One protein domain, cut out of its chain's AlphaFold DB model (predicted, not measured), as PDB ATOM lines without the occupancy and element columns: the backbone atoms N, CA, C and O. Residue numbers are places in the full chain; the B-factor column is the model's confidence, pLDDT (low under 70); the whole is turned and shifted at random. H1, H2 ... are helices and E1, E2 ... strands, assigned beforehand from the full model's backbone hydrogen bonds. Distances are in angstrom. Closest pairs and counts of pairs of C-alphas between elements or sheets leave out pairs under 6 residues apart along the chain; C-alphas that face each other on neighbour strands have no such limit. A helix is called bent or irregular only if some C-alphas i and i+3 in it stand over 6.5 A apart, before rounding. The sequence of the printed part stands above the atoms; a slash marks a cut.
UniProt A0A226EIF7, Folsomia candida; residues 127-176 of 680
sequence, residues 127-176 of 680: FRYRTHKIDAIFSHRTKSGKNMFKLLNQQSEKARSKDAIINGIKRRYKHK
ATOM      1  N   PHE A 127      19.262  43.367  -9.430       87.50
ATOM      2  CA  PHE A 127      19.103  43.586  -7.988       87.50
ATOM      3  C   PHE A 127      18.372  44.910  -7.718       87.50
ATOM      4  O   PHE A 127      18.757  45.956  -8.240       87.50
ATOM      5  N   ARG A 128      17.323  44.891  -6.882       83.94
ATOM      6  CA  ARG A 128      16.499  46.073  -6.553       83.94
ATOM      7  C   ARG A 128      16.527  46.403  -5.058       83.94
ATOM      8  O   ARG A 128      16.552  45.504  -4.220       83.94
ATOM      9  N   TYR A 129      16.477  47.692  -4.722       81.00
ATOM     10  CA  TYR A 129      16.250  48.190  -3.360       81.00
ATOM     11  C   TYR A 129      15.566  49.561  -3.407       81.00
ATOM     12  O   TYR A 129      16.115  50.516  -3.964       81.00
ATOM     13  N   ARG A 130      14.371  49.668  -2.806       80.88
ATOM     14  CA  ARG A 130      13.454  50.809  -3.006       80.88
ATOM     15  C   ARG A 130      13.268  51.069  -4.514       80.88
ATOM     16  O   ARG A 130      13.007  50.128  -5.255       80.88
ATOM     17  N   THR A 131      13.420  52.310  -4.967       79.44
ATOM     18  CA  THR A 131      13.336  52.725  -6.377       79.44
ATOM     19  C   THR A 131      14.608  52.446  -7.188       79.44
ATOM     20  O   THR A 131      14.608  52.643  -8.401       79.44
ATOM     21  N   HIS A 132      15.698  51.992  -6.560       77.38
ATOM     22  CA  HIS A 132      16.979  51.780  -7.230       77.38
ATOM     23  C   HIS A 132      17.102  50.350  -7.766       77.38
ATOM     24  O   HIS A 132      16.815  49.383  -7.055       77.38
ATOM     25  N   LYS A 133      17.598  50.223  -9.000       89.75
ATOM     26  CA  LYS A 133      18.012  48.955  -9.611       89.75
ATOM     27  C   LYS A 133      19.502  48.984  -9.967       89.75
ATOM     28  O   LYS A 133      20.014  50.039 -10.333       89.75
ATOM     29  N   ILE A 134      20.176  47.841  -9.870       89.56
ATOM     30  CA  ILE A 134      21.494  47.595 -10.469       89.56
ATOM     31  C   ILE A 134      21.437  46.237 -11.163       89.56
ATOM     32  O   ILE A 134      21.059  45.241 -10.548       89.56
ATOM     33  N   ASP A 135      21.824  46.218 -12.431       92.81
ATOM     34  CA  ASP A 135      21.833  45.035 -13.285       92.81
ATOM     35  C   ASP A 135      23.214  44.344 -13.219       92.81
ATOM     36  O   ASP A 135      24.246  45.012 -13.087       92.81
ATOM     37  N   ALA A 136      23.246  43.008 -13.225       92.12
ATOM     38  CA  ALA A 136      24.462  42.227 -12.993       92.12
ATOM     39  C   ALA A 136      24.436  40.863 -13.705       92.12
ATOM     40  O   ALA A 136      23.413  40.189 -13.712       92.12
ATOM     41  N   ILE A 137      25.574  40.422 -14.238       93.19
ATOM     42  CA  ILE A 137      25.742  39.112 -14.888       93.19
ATOM     43  C   ILE A 137      26.289  38.102 -13.870       93.19
ATOM     44  O   ILE A 137      27.132  38.443 -13.031       93.19
ATOM     45  N   PHE A 138      25.804  36.860 -13.912       93.50
ATOM     46  CA  PHE A 138      26.366  35.762 -13.121       93.50
ATOM     47  C   PHE A 138      27.792  35.444 -13.594       93.50
ATOM     48  O   PHE A 138      28.050  35.367 -14.784       93.50
ATOM     49  N   SER A 139      28.734  35.278 -12.664       92.44
ATOM     50  CA  SER A 139      30.146  35.046 -12.996       92.44
ATOM     51  C   SER A 139      30.633  33.648 -12.646       92.44
ATOM     52  O   SER A 139      31.427  33.105 -13.401       92.44
ATOM     53  N   HIS A 140      30.266  33.121 -11.476       93.00
ATOM     54  CA  HIS A 140      30.621  31.772 -11.023       93.00
ATOM     55  C   HIS A 140      29.906  31.438  -9.706       93.00
ATOM     56  O   HIS A 140      29.375  32.314  -9.014       93.00
ATOM     57  N   ARG A 141      29.947  30.161  -9.318       94.88
ATOM     58  CA  ARG A 141      29.548  29.675  -7.992       94.88
ATOM     59  C   ARG A 141      30.805  29.382  -7.165       94.88
ATOM     60  O   ARG A 141      31.763  28.817  -7.683       94.88
ATOM     61  N   THR A 142      30.845  29.793  -5.899       92.56
ATOM     62  CA  THR A 142      31.978  29.479  -5.009       92.56
ATOM     63  C   THR A 142      31.997  27.992  -4.641       92.56
ATOM     64  O   THR A 142      30.961  27.331  -4.668       92.56
ATOM     65  N   LYS A 143      33.143  27.481  -4.159       92.25
ATOM     66  CA  LYS A 143      33.230  26.144  -3.523       92.25
ATOM     67  C   LYS A 143      32.250  25.964  -2.347       92.25
ATOM     68  O   LYS A 143      31.873  24.849  -2.026       92.25
ATOM     69  N   SER A 144      31.812  27.066  -1.733       91.38
ATOM     70  CA  SER A 144      30.776  27.124  -0.690       91.38
ATOM     71  C   SER A 144      29.349  27.325  -1.233       91.38
ATOM     72  O   SER A 144      28.467  27.780  -0.507       91.38
ATOM     73  N   GLY A 145      29.115  27.037  -2.518       92.12
ATOM     74  CA  GLY A 145      27.794  27.024  -3.149       92.12
ATOM     75  C   GLY A 145      27.159  28.394  -3.416       92.12
ATOM     76  O   GLY A 145      26.012  28.433  -3.862       92.12
ATOM     77  N   LYS A 146      27.858  29.512  -3.168       93.81
ATOM     78  CA  LYS A 146      27.305  30.874  -3.283       93.81
ATOM     79  C   LYS A 146      27.492  31.442  -4.688       93.81
ATOM     80  O   LYS A 146      28.596  31.419  -5.222       93.81
ATOM     81  N   ASN A 147      26.431  32.011  -5.255       93.94
ATOM     82  CA  ASN A 147      26.473  32.625  -6.583       93.94
ATOM     83  C   ASN A 147      27.100  34.028  -6.518       93.94
ATOM     84  O   ASN A 147      26.715  34.860  -5.686       93.94
ATOM     85  N   MET A 148      28.059  34.278  -7.410       94.94
ATOM     86  CA  MET A 148      28.841  35.510  -7.518       94.94
ATOM     87  C   MET A 148      28.523  36.209  -8.840       94.94
ATOM     88  O   MET A 148      28.449  35.563  -9.882       94.94
ATOM     89  N   PHE A 149      28.362  37.532  -8.807       94.88
ATOM     90  CA  PHE A 149      27.892  38.339  -9.935       94.88
ATOM     91  C   PHE A 149      28.838  39.518 -10.205       94.88
ATOM     92  O   PHE A 149      29.338  40.141  -9.262       94.88
ATOM     93  N   LYS A 150      29.064  39.850 -11.479       93.44
ATOM     94  CA  LYS A 150      29.727  41.090 -11.920       93.44
ATOM     95  C   LYS A 150      28.653  42.136 -12.234       93.44
ATOM     96  O   LYS A 150      27.635  41.812 -12.835       93.44
ATOM     97  N   LEU A 151      28.848  43.382 -11.804       91.38
ATOM     98  CA  LEU A 151      27.878  44.458 -12.041       91.38
ATOM     99  C   LEU A 151      28.055  45.025 -13.453       91.38
ATOM    100  O   LEU A 151      29.186  45.333 -13.829       91.38
ATOM    101  N   LEU A 152      26.963  45.238 -14.195       81.56
ATOM    102  CA  LEU A 152      27.041  46.022 -15.431       81.56
ATOM    103  C   LEU A 152      27.532  47.443 -15.110       81.56
ATOM    104  O   LEU A 152      27.220  48.016 -14.060       81.56
ATOM    105  N   ASN A 153      28.276  48.021 -16.052       77.12
ATOM    106  CA  ASN A 153      28.697  49.425 -16.058       77.12
ATOM    107  C   ASN A 153      29.566  49.863 -14.855       77.12
ATOM    108  O   ASN A 153      29.660  51.052 -14.558       77.12
ATOM    109  N   GLN A 154      30.222  48.929 -14.155       77.19
ATOM    110  CA  GLN A 154      31.236  49.220 -13.132       77.19
ATOM    111  C   GLN A 154      32.533  48.472 -13.462       77.19
ATOM    112  O   GLN A 154      32.544  47.247 -13.498       77.19
ATOM    113  N   GLN A 155      33.645  49.202 -13.601       64.62
ATOM    114  CA  GLN A 155      34.989  48.665 -13.892       64.62
ATOM    115  C   GLN A 155      35.583  47.769 -12.776       64.62
ATOM    116  O   GLN A 155      36.756  47.413 -12.819       64.62
ATOM    117  N   SER A 156      34.812  47.391 -11.746       65.19
ATOM    118  CA  SER A 156      35.299  46.493 -10.697       65.19
ATOM    119  C   SER A 156      35.174  45.031 -11.137       65.19
ATOM    120  O   SER A 156      34.121  44.418 -10.957       65.19
ATOM    121  N   GLU A 157      36.265  44.464 -11.646       69.44
ATOM    122  CA  GLU A 157      36.366  43.075 -12.133       69.44
ATOM    123  C   GLU A 157      35.943  42.017 -11.097       69.44
ATOM    124  O   GLU A 157      35.456  40.938 -11.444       69.44
ATOM    125  N   LYS A 158      36.126  42.330  -9.806       89.19
ATOM    126  CA  LYS A 158      35.844  41.437  -8.677       89.19
ATOM    127  C   LYS A 158      34.337  41.214  -8.511       89.19
ATOM    128  O   LYS A 158      33.623  42.072  -7.981       89.19
ATOM    129  N   ALA A 159      33.885  40.029  -8.925       91.62
ATOM    130  CA  ALA A 159      32.529  39.538  -8.704       91.62
ATOM    131  C   ALA A 159      32.164  39.524  -7.207       91.62
ATOM    132  O   ALA A 159      33.019  39.338  -6.339       91.62
ATOM    133  N   ARG A 160      30.880  39.722  -6.891       93.44
ATOM    134  CA  ARG A 160      30.366  39.863  -5.518       93.44
ATOM    135  C   ARG A 160      29.130  38.993  -5.313       93.44
ATOM    136  O   ARG A 160      28.374  38.767  -6.253       93.44
ATOM    137  N   SER A 161      28.888  38.534  -4.087       94.75
ATOM    138  CA  SER A 161      27.655  37.804  -3.774       94.75
ATOM    139  C   SER A 161      26.427  38.719  -3.844       94.75
ATOM    140  O   SER A 161      26.524  39.932  -3.625       94.75
ATOM    141  N   LYS A 162      25.252  38.122  -4.080       91.75
ATOM    142  CA  LYS A 162      23.935  38.789  -4.033       91.75
ATOM    143  C   LYS A 162      23.783  39.701  -2.807       91.75
ATOM    144  O   LYS A 162      23.417  40.868  -2.943       91.75
ATOM    145  N   ASP A 163      24.144  39.210  -1.624       91.50
ATOM    146  CA  ASP A 163      24.009  39.955  -0.366       91.50
ATOM    147  C   ASP A 163      24.997  41.120  -0.264       91.50
ATOM    148  O   ASP A 163      24.639  42.195   0.217       91.50
ATOM    149  N   ALA A 164      26.229  40.950  -0.757       92.06
ATOM    150  CA  ALA A 164      27.222  42.021  -0.802       92.06
ATOM    151  C   ALA A 164      26.799  43.147  -1.761       92.06
ATOM    152  O   ALA A 164      27.002  44.326  -1.459       92.06
ATOM    153  N   ILE A 165      26.154  42.804  -2.882       91.56
ATOM    154  CA  ILE A 165      25.587  43.776  -3.826       91.56
ATOM    155  C   ILE A 165      24.413  44.516  -3.180       91.56
ATOM    156  O   ILE A 165      24.437  45.744  -3.104       91.56
ATOM    157  N   ILE A 166      23.428  43.792  -2.637       89.44
ATOM    158  CA  ILE A 166      22.252  44.381  -1.977       89.44
ATOM    159  C   ILE A 166      22.667  45.267  -0.791       89.44
ATOM    160  O   ILE A 166      22.153  46.375  -0.641       89.44
ATOM    161  N   ASN A 167      23.634  44.843   0.024       89.62
ATOM    162  CA  ASN A 167      24.134  45.650   1.139       89.62
ATOM    163  C   ASN A 167      24.978  46.849   0.668       89.62
ATOM    164  O   ASN A 167      24.917  47.909   1.290       89.62
ATOM    165  N   GLY A 168      25.689  46.745  -0.460       88.00
ATOM    166  CA  GLY A 168      26.352  47.878  -1.116       88.00
ATOM    167  C   GLY A 168      25.378  48.898  -1.722       88.00
ATOM    168  O   GLY A 168      25.661  50.096  -1.725       88.00
ATOM    169  N   ILE A 169      24.209  48.456  -2.197       87.00
ATOM    170  CA  ILE A 169      23.102  49.334  -2.613       87.00
ATOM    171  C   ILE A 169      22.496  50.017  -1.376       87.00
ATOM    172  O   ILE A 169      22.430  51.245  -1.329       87.00
ATOM    173  N   LYS A 170      22.143  49.244  -0.337       87.81
ATOM    174  CA  LYS A 170      21.619  49.766   0.939       87.81
ATOM    175  C   LYS A 170      22.541  50.821   1.555       87.81
ATOM    176  O   LYS A 170      22.057  51.885   1.918       87.81
ATOM    177  N   ARG A 171      23.855  50.570   1.656       85.38
ATOM    178  CA  ARG A 171      24.815  51.534   2.234       85.38
ATOM    179  C   ARG A 171      24.873  52.841   1.436       85.38
ATOM    180  O   ARG A 171      24.762  53.898   2.050       85.38
ATOM    181  N   ARG A 172      24.974  52.776   0.099       79.88
ATOM    182  CA  ARG A 172      25.002  53.969  -0.773       79.88
ATOM    183  C   ARG A 172      23.752  54.840  -0.587       79.88
ATOM    184  O   ARG A 172      23.878  56.023  -0.290       79.88
ATOM    185  N   TYR A 173      22.560  54.247  -0.654       75.25
ATOM    186  CA  TYR A 173      21.293  54.997  -0.607       75.25
ATOM    187  C   TYR A 173      20.693  55.191   0.800       75.25
ATOM    188  O   TYR A 173      19.627  55.792   0.925       75.25
ATOM    189  N   LYS A 174      21.352  54.723   1.873       74.50
ATOM    190  CA  LYS A 174      20.953  55.021   3.265       74.50
ATOM    191  C   LYS A 174      21.397  56.417   3.717       74.50
ATOM    192  O   LYS A 174      20.700  57.023   4.523       74.50
ATOM    193  N   HIS A 175      22.536  56.909   3.222       62.34
ATOM    194  CA  HIS A 175      23.178  58.130   3.737       62.34
ATOM    195  C   HIS A 175      23.178  59.316   2.763       62.34
ATOM    196  O   HIS A 175      23.316  60.450   3.210       62.34
ATOM    197  N   LYS A 176      22.983  59.084   1.457       58.06
ATOM    198  CA  LYS A 176      22.704  60.138   0.470       58.06
ATOM    199  C   LYS A 176      21.600  59.670  -0.493       58.06
ATOM    200  O   LYS A 176      21.896  58.891  -1.403       58.06
TER     201      LYS A 176
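AT A GLANCE: This is residues 127 to 176 of the 680 residues of a protein of Folsomia candida (UniProt A0A226EIF7). A small antiparallel sheet of two successive hairpins, E1 with E2 and E2 with E3, is covered on one face by a single helix, H1, in two layers; no named helix lies on the opposite face. The long strand E2 bends at residue 137, and the short E1 pairs with its early part while E3 pairs with its later part; H1 lies mainly over the E1 end of the sheet. The printed part has 50 residues with three named strands and one named helix, in the order E1, E2, E3, H1; the sheet's order is E1 - E2 - E3 and the class is mixed, helices and strands. It is only just compact, close to loose, with a radius of gyration of the C-alphas of 11.3 A, and elongated, with spans of 35 by 21 by 15 A.

HOW THE PARTS SIT: E1, residues 127 to 129, and E2, residues 132 to 141, form a hairpin with a tight link, antiparallel at 144 degrees between their directions. N 127 and O 134 are within hydrogen-bond range at 2.8 A, and so are N 132 and O 129 at 3.0 A. E2 bends by 58 degrees at residue 137. Its pairing is staggered: residues 132 to 134 pair with E1, and residues 136 to 141 with E3, residues 147 to 151. E2 and E3 form the second hairpin, antiparallel at 130 degrees, with N 139 and O 148 at 2.8 A and N 150 and O 137 at 2.8 A. The three strands make a meander, each the antiparallel neighbour of the one before; E1 and E3 are its edge strands and are apart. Residues 148 to 149 of E3 also pair, antiparallel, with residues 160 to 161. H1, residues 162 to 175, is on the sheet at a height of 8.6 A. It lies over E1 and, only just, over E2, on which 3 of its C-alphas fall. On the local plane it stands at 36 degrees to E1, slantwise to the strands. The closest C-alphas of E1 and H1 are those of Phe 127 and Ile 166, 6.8 A apart; those of E3 and H1 are Met 148 and Lys 162, 6.9 A apart. E2 and H1 are near each other. In H1, 9 of 10 O i to N i+4 pairs are within hydrogen-bond range.

IN THESE COORDINATES: E1 begins at C-alpha 127, (19.103, 43.586, -7.988). E2 is 25.4 A long and ends at C-alpha 141, (29.548, 29.675, -7.992). E3 is 13.1 A long. H1 is 20.9 A long and ends at C-alpha 175, (23.178, 58.130, 3.737); it is neither bent nor irregular, but only just: C-alphas 172 and 175 are 6.4 A apart.

THE WHOLE: The two C-alphas farthest apart, those of Lys 143 and Lys 176, are 35.8 A apart. The printed part has no cut and no long link; the link from E3 to H1, 10 residues, is short. The mean pLDDT of the printed part is 86.0, and residues 155 to 157 and 175 to 176 are under 70.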